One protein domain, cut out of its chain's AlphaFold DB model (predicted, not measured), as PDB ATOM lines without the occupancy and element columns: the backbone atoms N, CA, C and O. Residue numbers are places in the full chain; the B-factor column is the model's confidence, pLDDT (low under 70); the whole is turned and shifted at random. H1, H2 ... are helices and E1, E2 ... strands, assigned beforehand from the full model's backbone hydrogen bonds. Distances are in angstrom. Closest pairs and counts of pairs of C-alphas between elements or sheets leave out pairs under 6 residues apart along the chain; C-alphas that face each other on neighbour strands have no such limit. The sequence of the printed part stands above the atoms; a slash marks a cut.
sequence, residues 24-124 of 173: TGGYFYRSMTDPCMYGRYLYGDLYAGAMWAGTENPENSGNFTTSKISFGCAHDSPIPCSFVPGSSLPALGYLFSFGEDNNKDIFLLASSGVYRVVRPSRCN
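AT A GLANCE: This is residues 24 to 124 of the 173 residues of an uncharacterized protein of Nyssa sinensis (UniProt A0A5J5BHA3). Two antiparallel sheets make a loose sandwich, two sheets partly face to face: a strongly twisted sheet of four strands, E1 to E4, and a smaller sheet of three, E5 to E7, nearest each other where E1 and E5 run side by side. The turn between E3 and E4 lies at one end of the long axis, and the long unnamed stretch of residues 70 to 94 reaches the other end. The printed part has 101 residues with seven named strands and then one short helix, H1, the sheet orders being E1 - E2 - E3 - E4 and E5 - E6 - E7. The class is mostly strand, though under half of the residues are in named elements. The whole is compact, with a radius of gyration of the C-alphas of 13.5 A, and elongated, spanning 41 by 25 by 23 A.

IN THESE COORDINATES: E1, residues 24 to 28, begins at C-alpha 24 (245.470, 265.970, 216.887). E2 is residues 41 to 45. E3, residues 51 to 56, is 16.8 A long, and E4, residues 64 to 69, is 15.1 A. E5, residues 95 to 100, is 15.2 A and begins at C-alpha 95 (243.028, 268.039, 210.664). E6 is residues 106 to 110 and E7 residues 113 to 116. H1, residues 120 to 123, ends at C-alpha 123 (225.408, 262.741, 204.820).

HOW THE PARTS SIT: E1 to E4 form a meander, each strand the antiparallel neighbour of the one before, and so do E5 to E7. In the hairpin E1 and E2, at 168 degrees, N 27 and O 42 are 2.8 A apart, within hydrogen-bond range. In the hairpin E2 and E3, N 41 and O 54 are 2.8 A apart; in E3 and E4, N 53 and O 67 are 2.8 A apart. In the hairpin E5 and E6, N 99 and O 107 are 2.8 A apart, and in E6 and E7, N 108 and O 115 are 2.8 A apart. Between the sheets, the closest C-alphas of E1 and E5 are those of Gly 25 and Ser 97, 5.9 A apart. The facing parts of the sheets are 8.8 A centre to centre, with best planes 42 degrees apart. E3 and E4 are apart from E5, E6 and E7. H1 is not on either sheet; it is too short for an O i to N i+4 pair, and its one O i to N i+3 pair is within range.

THE WHOLE: The C-alphas of Ser 61 and Pro 85, the two farthest apart, are 41.6 A from each other. The printed part has no cut. The links E1 to E2, with 12 residues, and E4 to E5, with 25, are long. The mean pLDDT of the printed part is 94.5, and no printed residue is under 70.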
ATOM      1  N   THR A  24     245.358 264.507 216.740       96.31
ATOM      2  CA  THR A  24     245.470 265.970 216.887       96.31
ATOM      3  C   THR A  24     244.492 266.532 217.908       96.31
ATOM      4  O   THR A  24     244.689 267.627 218.427       96.31
ATOM      5  N   GLY A  25     243.467 265.761 218.259       95.19
ATOM      6  CA  GLY A  25     242.552 266.098 219.334       95.19
ATOM      7  C   GLY A  25     241.259 265.310 219.250       95.19
ATOM      8  O   GLY A  25     241.140 264.341 218.502       95.19
ATOM      9  N   GLY A  26     240.287 265.753 220.035       95.75
ATOM     10  CA  GLY A  26     238.939 265.217 220.039       95.75
ATOM     11  C   GLY A  26     238.027 266.014 220.961       95.75
ATOM     12  O   GLY A  26     238.456 266.982 221.592       95.75
ATOM     13  N   TYR A  27     236.764 265.608 221.025       96.31
ATOM     14  CA  TYR A  27     235.748 266.228 221.866       96.31
ATOM     15  C   TYR A  27     234.721 265.194 222.331       96.31
ATOM     16  O   TYR A  27     234.344 264.293 221.579       96.31
ATOM     17  N   PHE A  28     234.210 265.349 223.553       95.88
ATOM     18  CA  PHE A  28     233.003 264.631 223.959       95.88
ATOM     19  C   PHE A  28     231.811 265.194 223.196       95.88
ATOM     20  O   PHE A  28     231.457 266.358 223.359       95.88
ATOM     21  N   TYR A  29     231.191 264.366 222.366       96.94
ATOM     22  CA  TYR A  29     230.095 264.785 221.517       96.94
ATOM     23  C   TYR A  29     228.832 264.991 222.361       96.94
ATOM     24  O   TYR A  29     228.202 264.034 222.812       96.94
ATOM     25  N   ARG A  30     228.478 266.256 222.597       96.88
ATOM     26  CA  ARG A  30     227.293 266.666 223.372       96.88
ATOM     27  C   ARG A  30     226.241 267.384 222.528       96.88
ATOM     28  O   ARG A  30     225.228 267.820 223.067       96.88
ATOM     29  N   SER A  31     226.467 267.508 221.220       96.25
ATOM     30  CA  SER A  31     225.450 268.018 220.305       96.25
ATOM     31  C   SER A  31     224.273 267.049 220.218       96.25
ATOM     32  O   SER A  31     224.453 265.832 220.178       96.25
ATOM     33  N   MET A  32     223.068 267.599 220.099       94.44
ATOM     34  CA  MET A  32     221.865 266.833 219.758       94.44
ATOM     35  C   MET A  32     221.669 266.671 218.243       94.44
ATOM     36  O   MET A  32     220.725 266.010 217.817       94.44
ATOM     37  N   THR A  33     222.547 267.265 217.428       94.69
ATOM     38  CA  THR A  33     222.481 267.213 215.963       94.69
ATOM     39  C   THR A  33     222.697 265.787 215.437       94.69
ATOM     40  O   THR A  33     221.961 265.355 214.554       94.69
ATOM     41  N   ASP A  34     223.645 265.030 216.000       95.38
ATOM     42  CA  ASP A  34     223.765 263.577 215.799       95.38
ATOM     43  C   ASP A  34     223.511 262.828 217.124       95.38
ATOM     44  O   ASP A  34     224.432 262.611 217.920       95.38
ATOM     45  N   PRO A  35     222.266 262.387 217.385       94.94
ATOM     46  CA  PRO A  35     221.925 261.717 218.637       94.94
ATOM     47  C   PRO A  35     222.527 260.306 218.769       94.94
ATOM     48  O   PRO A  35     222.510 259.734 219.863       94.94
ATOM     49  N   CYS A  36     223.066 259.719 217.695       95.06
ATOM     50  CA  CYS A  36     223.793 258.449 217.759       95.06
ATOM     51  C   CYS A  36     225.256 258.630 218.186       95.06
ATOM     52  O   CYS A  36     225.888 257.669 218.637       95.06
ATOM     53  N   MET A  37     225.781 259.852 218.086       96.19
ATOM     54  CA  MET A  37     227.100 260.218 218.595       96.19
ATOM     55  C   MET A  37     227.071 260.777 220.018       96.19
ATOM     56  O   MET A  37     228.111 260.787 220.672       96.19
ATOM     57  N   TYR A  38     225.904 261.185 220.524       95.75
ATOM     58  CA  TYR A  38     225.768 261.758 221.865       95.75
ATOM     59  C   TYR A  38     226.409 260.885 222.958       95.75
ATOM     60  O   TYR A  38     226.120 259.692 223.072       95.75
ATOM     61  N   GLY A  39     227.276 261.500 223.766       95.38
ATOM     62  CA  GLY A  39     228.009 260.858 224.861       95.38
ATOM     63  C   GLY A  39     229.296 260.142 224.440       95.38
ATOM     64  O   GLY A  39     230.059 259.708 225.300       95.38
ATOM     65  N   ARG A  40     229.583 260.039 223.139       96.38
ATOM     66  CA  ARG A  40     230.799 259.392 222.622       96.38
ATOM     67  C   ARG A  40     231.915 260.418 222.448       96.38
ATOM     68  O   ARG A  40     231.666 261.582 222.140       96.38
ATOM     69  N   TYR A  41     233.160 259.994 222.622       96.81
ATOM     70  CA  TYR A  41     234.330 260.841 222.402       96.81
ATOM     71  C   TYR A  41     234.766 260.769 220.935       96.81
ATOM     72  O   TYR A  41     235.296 259.747 220.506       96.81
ATOM     73  N   LEU A  42     234.527 261.825 220.159       97.56
ATOM     74  CA  LEU A  42     234.934 261.931 218.756       97.56
ATOM     75  C   LEU A  42     236.388 262.393 218.672       97.56
ATOM     76  O   LEU A  42     236.732 263.409 219.270       97.56
ATOM     77  N   TYR A  43     237.226 261.706 217.903       96.81
ATOM     78  CA  TYR A  43     238.614 262.118 217.686       96.81
ATOM     79  C   TYR A  43     239.150 261.684 216.321       96.81
ATOM     80  O   TYR A  43     238.567 260.841 215.635       96.81
ATOM     81  N   GLY A  44     240.271 262.284 215.930       95.75
ATOM     82  CA  GLY A  44     240.911 262.071 214.636       95.75
ATOM     83  C   GLY A  44     242.406 262.359 214.685       95.75
ATOM     84  O   GLY A  44     242.915 262.948 215.644       95.75
ATOM     85  N   ASP A  45     243.107 261.912 213.652       95.31
ATOM     86  CA  ASP A  45     244.532 262.157 213.470       95.31
ATOM     87  C   ASP A  45     244.801 263.295 212.485       95.31
ATOM     88  O   ASP A  45     243.887 263.815 211.846       95.31
ATOM     89  N   LEU A  46     246.073 263.682 212.364       95.69
ATOM     90  CA  LEU A  46     246.489 264.775 211.485       95.69
ATOM     91  C   LEU A  46     246.064 264.569 210.028       95.69
ATOM     92  O   LEU A  46     245.814 265.557 209.348       95.69
ATOM     93  N   TYR A  47     246.000 263.335 209.528       93.56
ATOM     94  CA  TYR A  47     245.717 263.067 208.116       93.56
ATOM     95  C   TYR A  47     244.232 263.043 207.788       93.56
ATOM     96  O   TYR A  47     243.881 263.089 206.613       93.56
ATOM     97  N   ALA A  48     243.363 262.985 208.800       91.88
ATOM     98  CA  ALA A  48     241.917 262.972 208.617       91.88
ATOM     99  C   ALA A  48     241.426 261.838 207.692       91.88
ATOM    100  O   ALA A  48     240.318 261.906 207.165       91.88
ATOM    101  N   GLY A  49     242.232 260.786 207.492       89.75
ATOM    102  CA  GLY A  49     241.875 259.629 206.663       89.75
ATOM    103  C   GLY A  49     240.894 258.686 207.366       89.75
ATOM    104  O   GLY A  49     240.224 257.871 206.732       89.75
ATOM    105  N   ALA A  50     240.790 258.806 208.686       91.44
ATOM    106  CA  ALA A  50     239.828 258.111 209.518       91.44
ATOM    107  C   ALA A  50     239.443 258.980 210.719       91.44
ATOM    108  O   ALA A  50     240.200 259.844 211.161       91.44
ATOM    109  N   MET A  51     238.256 258.717 211.255       94.25
ATOM    110  CA  MET A  51     237.813 259.248 212.538       94.25
ATOM    111  C   MET A  51     237.387 258.090 213.428       94.25
ATOM    112  O   MET A  51     237.007 257.015 212.947       94.25
ATOM    113  N   TRP A  52     237.423 258.323 214.732       96.19
ATOM    114  CA  TRP A  52     237.069 257.333 215.734       96.19
ATOM    115  C   TRP A  52     236.107 257.912 216.756       96.19
ATOM    116  O   TRP A  52     236.071 259.115 217.017       96.19
ATOM    117  N   ALA A  53     235.336 257.012 217.347       97.06
ATOM    118  CA  ALA A  53     234.462 257.295 218.460       97.06
ATOM    119  C   ALA A  53     234.782 256.350 219.618       97.06
ATOM    120  O   ALA A  53     234.685 255.122 219.482       97.06
ATOM    121  N   GLY A  54     235.135 256.951 220.748       96.81
ATOM    122  CA  GLY A  54     235.261 256.307 222.043       96.81
ATOM    123  C   GLY A  54     233.908 256.167 222.724       96.81
ATOM    124  O   GLY A  54     233.199 257.160 222.888       96.81
ATOM    125  N   THR A  55     233.554 254.958 223.140       96.56
ATOM    126  CA  THR A  55     232.333 254.684 223.905       96.56
ATOM    127  C   THR A  55     232.719 254.228 225.301       96.56
ATOM    128  O   THR A  55     233.408 253.215 225.441       96.56
ATOM    129  N   GLU A  56     232.276 254.966 226.313       95.38
ATOM    130  CA  GLU A  56     232.448 254.578 227.710       95.38
ATOM    131  C   GLU A  56     231.402 253.529 228.098       95.38
ATOM    132  O   GLU A  56     230.218 253.695 227.796       95.38
ATOM    133  N   ASN A  57     231.821 252.444 228.748       93.44
ATOM    134  CA  ASN A  57     230.890 251.449 229.268       93.44
ATOM    135  C   ASN A  57     231.475 250.684 230.470       93.44
ATOM    136  O   ASN A  57     232.493 250.002 230.309       93.44
ATOM    137  N   PRO A  58     230.811 250.692 231.642       94.31
ATOM    138  CA  PRO A  58     229.617 251.478 231.994       94.31
ATOM    139  C   PRO A  58     229.860 252.995 231.993       94.31
ATOM    140  O   PRO A  58     231.003 253.443 231.981       94.31
ATOM    141  N   GLU A  59     228.792 253.790 232.023       88.75
ATOM    142  CA  GLU A  59     228.889 255.253 232.118       88.75
ATOM    143  C   GLU A  59     229.665 255.678 233.381       88.75
ATOM    144  O   GLU A  59     229.437 255.128 234.463       88.75
ATOM    145  N   ASN A  60     230.574 256.651 233.251       87.19
ATOM    146  CA  ASN A  60     231.462 257.145 234.315       87.19
ATOM    147  C   ASN A  60     232.468 256.116 234.871       87.19
ATOM    148  O   ASN A  60     232.994 256.295 235.972       87.19
ATOM    149  N   SER A  61     232.737 255.025 234.152       92.81
ATOM    150  CA  SER A  61     233.696 253.998 234.588       92.81
ATOM    151  C   SER A  61     235.158 254.326 234.274       92.81
ATOM    152  O   SER A  61     236.056 253.682 234.813       92.81
ATOM    153  N   GLY A  62     235.416 255.276 233.375       89.62
ATOM    154  CA  GLY A  62     236.723 255.501 232.766       89.62
ATOM    155  C   GLY A  62     237.130 254.425 231.751       89.62
ATOM    156  O   GLY A  62     238.216 254.524 231.181       89.62
ATOM    157  N   ASN A  63     236.287 253.415 231.502       93.19
ATOM    158  CA  ASN A  63     236.576 252.326 230.573       93.19
ATOM    159  C   ASN A  63     235.977 252.620 229.206       93.19
ATOM    160  O   ASN A  63     234.758 252.587 229.021       93.19
ATOM    161  N   PHE A  64     236.851 252.852 228.232       94.94
ATOM    162  CA  PHE A  64     236.450 253.184 226.879       94.94
ATOM    163  C   PHE A  64     236.798 252.081 225.890       94.94
ATOM    164  O   PHE A  64     237.855 251.458 225.949       94.94
ATOM    165  N   THR A  65     235.918 251.907 224.912       94.94
ATOM    166  CA  THR A  65     236.183 251.124 223.706       94.94
ATOM    167  C   THR A  65     236.224 252.045 222.498       94.94
ATOM    168  O   THR A  65     235.424 252.972 222.376       94.94
ATOM    169  N   THR A  66     237.177 251.802 221.606       94.88
ATOM    170  CA  THR A  66     237.360 252.589 220.384       94.88
ATOM    171  C   THR A  66     236.697 251.895 219.207       94.88
ATOM    172  O   THR A  66     236.821 250.686 219.034       94.88
ATOM    173  N   SER A  67     236.033 252.676 218.360       93.88
ATOM    174  CA  SER A  67     235.509 252.212 217.076       93.88
ATOM    175  C   SER A  67     235.808 253.230 215.986       93.88
ATOM    176  O   SER A  67     235.640 254.430 216.202       93.88
ATOM    177  N   LYS A  68     236.238 252.762 214.812       93.88
ATOM    178  CA  LYS A  68     236.330 253.601 213.613       93.88
ATOM    179  C   LYS A  68     234.920 253.995 213.172       93.88
ATOM    180  O   LYS A  68     234.020 253.156 213.183       93.88
ATOM    181  N   ILE A  69     234.735 255.251 212.783       94.12
ATOM    182  CA  ILE A  69     233.453 255.762 212.293       94.12
ATOM    183  C   ILE A  69     233.562 256.215 210.841       94.12
ATOM    184  O   ILE A  69     234.598 256.708 210.393       94.12
ATOM    185  N   SER A  70     232.463 256.048 210.110       93.00
ATOM    186  CA  SER A  70     232.304 256.621 208.778       93.00
ATOM    187  C   SER A  70     231.950 258.098 208.896       93.00
ATOM    188  O   SER A  70     231.142 258.479 209.741       93.00
ATOM    189  N   PHE A  71     232.522 258.919 208.023       93.50
ATOM    190  CA  PHE A  71     232.156 260.320 207.880       93.50
ATOM    191  C   PHE A  71     232.101 260.681 206.397       93.50
ATOM    192  O   PHE A  71     232.760 260.069 205.555       93.50
ATOM    193  N   GLY A  72     231.277 261.670 206.085       94.00
ATOM    194  CA  GLY A  72     230.935 262.035 204.723       94.00
ATOM    195  C   GLY A  72     230.386 263.447 204.677       94.00
ATOM    196  O   GLY A  72     230.202 264.101 205.705       94.00
ATOM    197  N   CYS A  73     230.129 263.913 203.465       93.00
ATOM    198  CA  CYS A  73     229.687 265.274 203.237       93.00
ATOM    199  C   CYS A  73     228.175 265.419 203.189       93.00
ATOM    200  O   CYS A  73     227.471 264.572 202.642       93.00
ATOM    201  N   ALA A  74     227.702 266.552 203.706       95.00
ATOM    202  CA  ALA A  74     226.314 266.946 203.582       95.00
ATOM    203  C   ALA A  74     225.977 267.243 202.112       95.00
ATOM    204  O   ALA A  74     226.656 268.059 201.481       95.00
ATOM    205  N   HIS A  75     224.930 266.616 201.571       92.44
ATOM    206  CA  HIS A  75     224.517 266.818 200.173       92.44
ATOM    207  C   HIS A  75     224.017 268.244 199.889       92.44
ATOM    208  O   HIS A  75     224.047 268.700 198.751       92.44
ATOM    209  N   ASP A  76     223.579 268.953 200.926       91.94
ATOM    210  CA  ASP A  76     223.085 270.331 200.914       91.94
ATOM    211  C   ASP A  76     224.114 271.326 201.496       91.94
ATOM    212  O   ASP A  76     223.751 272.388 202.009       91.94
ATOM    213  N   SER A  77     225.407 270.979 201.478       91.50
ATOM    214  CA  SER A  77     226.474 271.894 201.900       91.50
ATOM    215  C   SER A  77     226.527 273.135 200.988       91.50
ATOM    216  O   SER A  77     226.571 272.976 199.767       91.50
ATOM    217  N   PRO A  78     226.596 274.370 201.537       91.62
ATOM    218  CA  PRO A  78     226.738 275.587 200.731       91.62
ATOM    219  C   PRO A  78     228.010 275.610 199.878       91.62
ATOM    220  O   PRO A  78     228.026 276.200 198.800       91.62
ATOM    221  N   ILE A  79     229.078 274.976 200.372       90.94
ATOM    222  CA  ILE A  79     230.332 274.780 199.645       90.94
ATOM    223  C   ILE A  79     230.385 273.305 199.231       90.94
ATOM    224  O   ILE A  79     230.345 272.442 200.118       90.94
ATOM    225  N   PRO A  80     230.468 272.995 197.924       88.69
ATOM    226  CA  PRO A  80     230.579 271.621 197.458       88.69
ATOM    227  C   PRO A  80     231.795 270.931 198.065       88.69
ATOM    228  O   PRO A  80     232.891 271.490 198.095       88.69
ATOM    229  N   CYS A  81     231.605 269.700 198.524       88.06
ATOM    230  CA  CYS A  81     232.720 268.909 199.010       88.06
ATOM    231  C   CYS A  81     233.612 268.415 197.877       88.06
ATOM    232  O   CYS A  81     233.135 267.945 196.844       88.06
ATOM    233  N   SER A  82     234.916 268.452 198.129       91.62
ATOM    234  CA  SER A  82     235.918 267.697 197.390       91.62
ATOM    235  C   SER A  82     236.137 266.331 198.044       91.62
ATOM    236  O   SER A  82     235.958 266.159 199.252       91.62
ATOM    237  N   PHE A  83     236.544 265.355 197.238       92.75
ATOM    238  CA  PHE A  83     236.841 263.995 197.680       92.75
ATOM    239  C   PHE A  83     238.275 263.634 197.318       92.75
ATOM    240  O   PHE A  83     238.820 264.142 196.332       92.75
ATOM    241  N   VAL A  84     238.883 262.759 198.117       90.44
ATOM    242  CA  VAL A  84     240.209 262.218 197.813       90.44
ATOM    243  C   VAL A  84     240.112 261.409 196.508       90.44
ATOM    244  O   VAL A  84     239.210 260.573 196.387       90.44
ATOM    245  N   PRO A  85     240.993 261.630 195.513       89.31
ATOM    246  CA  PRO A  85     240.937 260.909 194.243       89.31
ATOM    247  C   PRO A  85     240.902 259.386 194.433       89.31
ATOM    248  O   PRO A  85     241.747 258.816 195.117       89.31
ATOM    249  N   GLY A  86     239.914 258.723 193.823       86.75
ATOM    250  CA  GLY A  86     239.740 257.268 193.933       86.75
ATOM    251  C   GLY A  86     239.167 256.776 195.270       86.75
ATOM    252  O   GLY A  86     239.173 255.572 195.515       86.75
ATOM    253  N   SER A  87     238.663 257.671 196.124       86.75
ATOM    254  CA  SER A  87     238.081 257.354 197.433       86.75
ATOM    255  C   SER A  87     236.732 258.056 197.638       86.75
ATOM    256  O   SER A  87     236.422 259.050 196.986       86.75
ATOM    257  N   SER A  88     235.919 257.541 198.563       87.56
ATOM    258  CA  SER A  88     234.681 258.182 199.033       87.56
ATOM    259  C   SER A  88     234.906 259.143 200.207       87.56
ATOM    260  O   SER A  88     233.951 259.748 200.697       87.56
ATOM    261  N   LEU A  89     236.152 259.287 200.669       90.62
ATOM    262  CA  LEU A  89     236.497 260.153 201.793       90.62
ATOM    263  C   LEU A  89     236.506 261.634 201.382       90.62
ATOM    264  O   LEU A  89     237.122 261.981 200.367       90.62
ATOM    265  N   PRO A  90     235.877 262.521 202.175       93.06
ATOM    266  CA  PRO A  90     236.022 263.963 202.010       93.06
ATOM    267  C   PRO A  90     237.491 264.390 202.081       93.06
ATOM    268  O   PRO A  90     238.220 263.982 202.984       93.06
ATOM    269  N   ALA A  91     237.924 265.249 201.159       93.88
ATOM    270  CA  ALA A  91     239.289 265.767 201.124       93.88
ATOM    271  C   ALA A  91     239.474 266.910 202.140       93.88
ATOM    272  O   ALA A  91     239.628 268.074 201.767       93.88
ATOM    273  N   LEU A  92     239.460 266.572 203.433       94.00
ATOM    274  CA  LEU A  92     239.674 267.529 204.528       94.00
ATOM    275  C   LEU A  92     241.126 268.058 204.572       94.00
ATOM    276  O   LEU A  92     241.387 269.128 205.129       94.00
ATOM    277  N   GLY A  93     242.079 267.349 203.963       94.00
ATOM    278  CA  GLY A  93     243.504 267.638 204.125       94.00
ATOM    279  C   GLY A  93     243.933 267.381 205.571       94.00
ATOM    280  O   GLY A  93     243.477 266.422 206.183       94.00
ATOM    281  N   TYR A  94     244.776 268.242 206.140       95.62
ATOM    282  CA  TYR A  94     245.238 268.066 207.516       95.62
ATOM    283  C   TYR A  94     244.228 268.543 208.556       95.62
ATOM    284  O   TYR A  94     243.803 269.694 208.501       95.62
ATOM    285  N   LEU A  95     243.894 267.700 209.533       97.06
ATOM    286  CA  LEU A  95     243.028 268.039 210.664       97.06
ATOM    287  C   LEU A  95     243.859 268.600 211.819       97.06
ATOM    288  O   LEU A  95     244.631 267.879 212.448       97.06
ATOM    289  N   PHE A  96     243.684 269.882 212.124       97.69
ATOM    290  CA  PHE A  96     244.503 270.587 213.107       97.69
ATOM    291  C   PHE A  96     243.911 270.580 214.511       97.69
ATOM    292  O   PHE A  96     244.649 270.429 215.480       97.69
ATOM    293  N   SER A  97     242.601 270.801 214.642       97.56
ATOM    294  CA  SER A  97     241.950 270.887 215.953       97.56
ATOM    295  C   SER A  97     240.432 270.726 215.865       97.56
ATOM    296  O   SER A  97     239.853 270.669 214.778       97.56
ATOM    297  N   PHE A  98     239.799 270.667 217.033       98.06
ATOM    298  CA  PHE A  98     238.358 270.555 217.220       98.06
ATOM    299  C   PHE A  98     237.854 271.762 218.015       98.06
ATOM    300  O   PHE A  98     238.582 272.312 218.843       98.06
ATOM    301  N   GLY A  99     236.602 272.147 217.796       97.94
ATOM    302  CA  GLY A  99     235.921 273.202 218.541       97.94
ATOM    303  C   GLY A  99     234.491 272.812 218.889       97.94
ATOM    304  O   GLY A  99     233.879 272.000 218.201       97.94
ATOM    305  N   GLU A 100     233.964 273.408 219.951       98.12
ATOM    306  CA  GLU A 100     232.562 273.301 220.359       98.12
ATOM    307  C   GLU A 100     231.985 274.718 220.437       98.12
ATOM    308  O   GLU A 100     232.630 275.615 220.988       98.12
ATOM    309  N   ASP A 101     230.793 274.932 219.881       97.75
ATOM    310  CA  ASP A 101     230.060 276.187 220.047       97.75
ATOM    311  C   ASP A 101     229.108 276.167 221.265       97.75
ATOM    312  O   ASP A 101     228.995 275.195 222.016       97.75
ATOM    313  N   ASN A 102     228.372 277.259 221.479       98.00
ATOM    314  CA  ASN A 102     227.431 277.354 222.601       98.00
ATOM    315  C   ASN A 102     226.248 276.373 222.497       98.00
ATOM    316  O   ASN A 102     225.662 276.035 223.526       98.00
ATOM    317  N   ASN A 103     225.929 275.885 221.295       97.19
ATOM    318  CA  ASN A 103     224.891 274.881 221.052       97.19
ATOM    319  C   ASN A 103     225.416 273.444 221.189       97.19
ATOM    320  O   ASN A 103     224.664 272.498 220.953       97.19
ATOM    321  N   LYS A 104     226.682 273.276 221.589       97.88
ATOM    322  CA  LYS A 104     227.382 271.987 221.665       97.88
ATOM    323  C   LYS A 104     227.667 271.354 220.314       97.88
ATOM    324  O   LYS A 104     228.090 270.200 220.274       97.88
ATOM    325  N   ASP A 105     227.486 272.093 219.222       97.75
ATOM    326  CA  ASP A 105     227.852 271.612 217.902       97.75
ATOM    327  C   ASP A 105     229.367 271.576 217.756       97.75
ATOM    328  O   ASP A 105     230.085 272.488 218.171       97.75
ATOM    329  N   ILE A 106     229.840 270.488 217.155       98.12
ATOM    330  CA  ILE A 106     231.261 270.225 216.991       98.12
ATOM    331  C   ILE A 106     231.731 270.747 215.639       98.12
ATOM    332  O   ILE A 106     231.082 270.540 214.609       98.12
ATOM    333  N   PHE A 107     232.897 271.380 215.653       97.94
ATOM    334  CA  PHE A 107     233.586 271.897 214.487       97.94
ATOM    335  C   PHE A 107     234.974 271.280 214.368       97.94
ATOM    336  O   PHE A 107     235.646 271.030 215.368       97.94
ATOM    337  N   LEU A 108     235.411 271.059 213.135       97.75
ATOM    338  CA  LEU A 108     236.729 270.558 212.781       97.75
ATOM    339  C   LEU A 108     237.472 271.667 212.045       97.75
ATOM    340  O   LEU A 108     236.991 272.152 211.018       97.75
ATOM    341  N   LEU A 109     238.634 272.067 212.554       98.12
ATOM    342  CA  LEU A 109     239.545 272.947 211.830       98.12
ATOM    343  C   LEU A 109     240.510 272.081 211.028       98.12
ATOM    344  O   LEU A 109     241.346 271.385 211.609       98.12
ATOM    345  N   ALA A 110     240.419 272.163 209.707       97.31
ATOM    346  CA  ALA A 110     241.309 271.475 208.793       97.31
ATOM    347  C   ALA A 110     241.988 272.455 207.824       97.31
ATOM    348  O   ALA A 110     241.560 273.597 207.656       97.31
ATOM    349  N   SER A 111     243.046 272.006 207.152       96.94
ATOM    350  CA  SER A 111     243.795 272.811 206.174       96.94
ATOM    351  C   SER A 111     242.948 273.299 204.993       96.94
ATOM    352  O   SER A 111     243.273 274.309 204.377       96.94
ATOM    353  N   SER A 112     241.857 272.596 204.693       95.44
ATOM    354  CA  SER A 112     240.902 272.935 203.635       95.44
ATOM    355  C   SER A 112     239.756 273.838 204.108       95.44
ATOM    356  O   SER A 112     239.044 274.396 203.273       95.44
ATOM    357  N   GLY A 113     239.572 274.020 205.422       95.50
ATOM    358  CA  GLY A 113     238.517 274.867 205.973       95.50
ATOM    359  C   GLY A 113     238.016 274.450 207.356       95.50
ATOM    360  O   GLY A 113     238.577 273.582 208.025       95.50
ATOM    361  N   VAL A 114     236.927 275.095 207.782       96.62
ATOM    362  CA  VAL A 114     236.216 274.782 209.029       96.62
ATOM    363  C   VAL A 114     234.944 274.010 208.701       96.62
ATOM    364  O   VAL A 114     234.086 274.498 207.966       96.62
ATOM    365  N   TYR A 115     234.808 272.823 209.277       96.50
ATOM    366  CA  TYR A 115     233.692 271.913 209.035       96.50
ATOM    367  C   TYR A 115     232.830 271.807 210.281       96.50
ATOM    368  O   TYR A 115     233.355 271.610 211.367       96.50
ATOM    369  N   ARG A 116     231.508 271.886 210.135       96.75
ATOM    370  CA  ARG A 116     230.561 271.580 211.217       96.75
ATOM    371  C   ARG A 116     230.114 270.129 211.093       96.75
ATOM    372  O   ARG A 116     229.740 269.706 210.000       96.75
ATOM    373  N   VAL A 117     230.099 269.385 212.195       96.69
ATOM    374  CA  VAL A 117     229.468 268.060 212.233       96.69
ATOM    375  C   VAL A 117     227.953 268.240 212.168       96.69
ATOM    376  O   VAL A 117     227.378 269.025 212.919       96.69
ATOM    377  N   VAL A 118     227.303 267.531 211.249       96.00
ATOM    378  CA  VAL A 118     225.861 267.647 210.990       96.00
ATOM    379  C   VAL A 118     225.145 266.323 211.232       96.00
ATOM    380  O   VAL A 118     225.776 265.292 211.442       96.00
ATOM    381  N   ARG A 119     223.809 266.361 211.187       95.44
ATOM    382  CA  ARG A 119     222.973 265.184 211.409       95.44
ATOM    383  C   ARG A 119     223.225 264.103 210.342       95.44
ATOM    384  O   ARG A 119     223.388 264.467 209.170       95.44
ATOM    385  N   PRO A 120     223.192 262.808 210.704       95.12
ATOM    386  CA  PRO A 120     223.548 261.691 209.822       95.12
ATOM    387  C   PRO A 120     222.833 261.698 208.470       95.12
ATOM    388  O   PRO A 120     223.479 261.530 207.432       95.12
ATOM    389  N   SER A 121     221.528 261.975 208.452       95.06
ATOM    390  CA  SER A 121     220.734 261.978 207.216       95.06
ATOM    391  C   SER A 121     221.197 262.991 206.162       95.06
ATOM    392  O   SER A 121     221.021 262.751 204.968       95.06
ATOM    393  N   ARG A 122     221.847 264.098 206.554       95.12
ATOM    394  CA  ARG A 122     222.431 265.045 205.584       95.12
ATOM    395  C   ARG A 122     223.607 264.430 204.830       95.12
ATOM    396  O   ARG A 122     223.850 264.803 203.688       95.12
ATOM    397  N   CYS A 123     224.289 263.459 205.423       94.25
ATOM    398  CA  CYS A 123     225.408 262.741 204.820       94.25
ATOM    399  C   CYS A 123     225.011 261.345 204.305       94.25
ATOM    400  O   CYS A 123     225.887 260.513 204.079       94.25
ATOM    401  N   ASN A 124     223.709 261.071 204.128       93.62
ATOM    402  CA  ASN A 124     223.163 259.759 203.748       93.62
ATOM    403  C   ASN A 124     223.499 258.621 204.732       93.62
ATOM    404  O   ASN A 124     223.532 257.451 204.349       93.62
TER     405      ASN A 124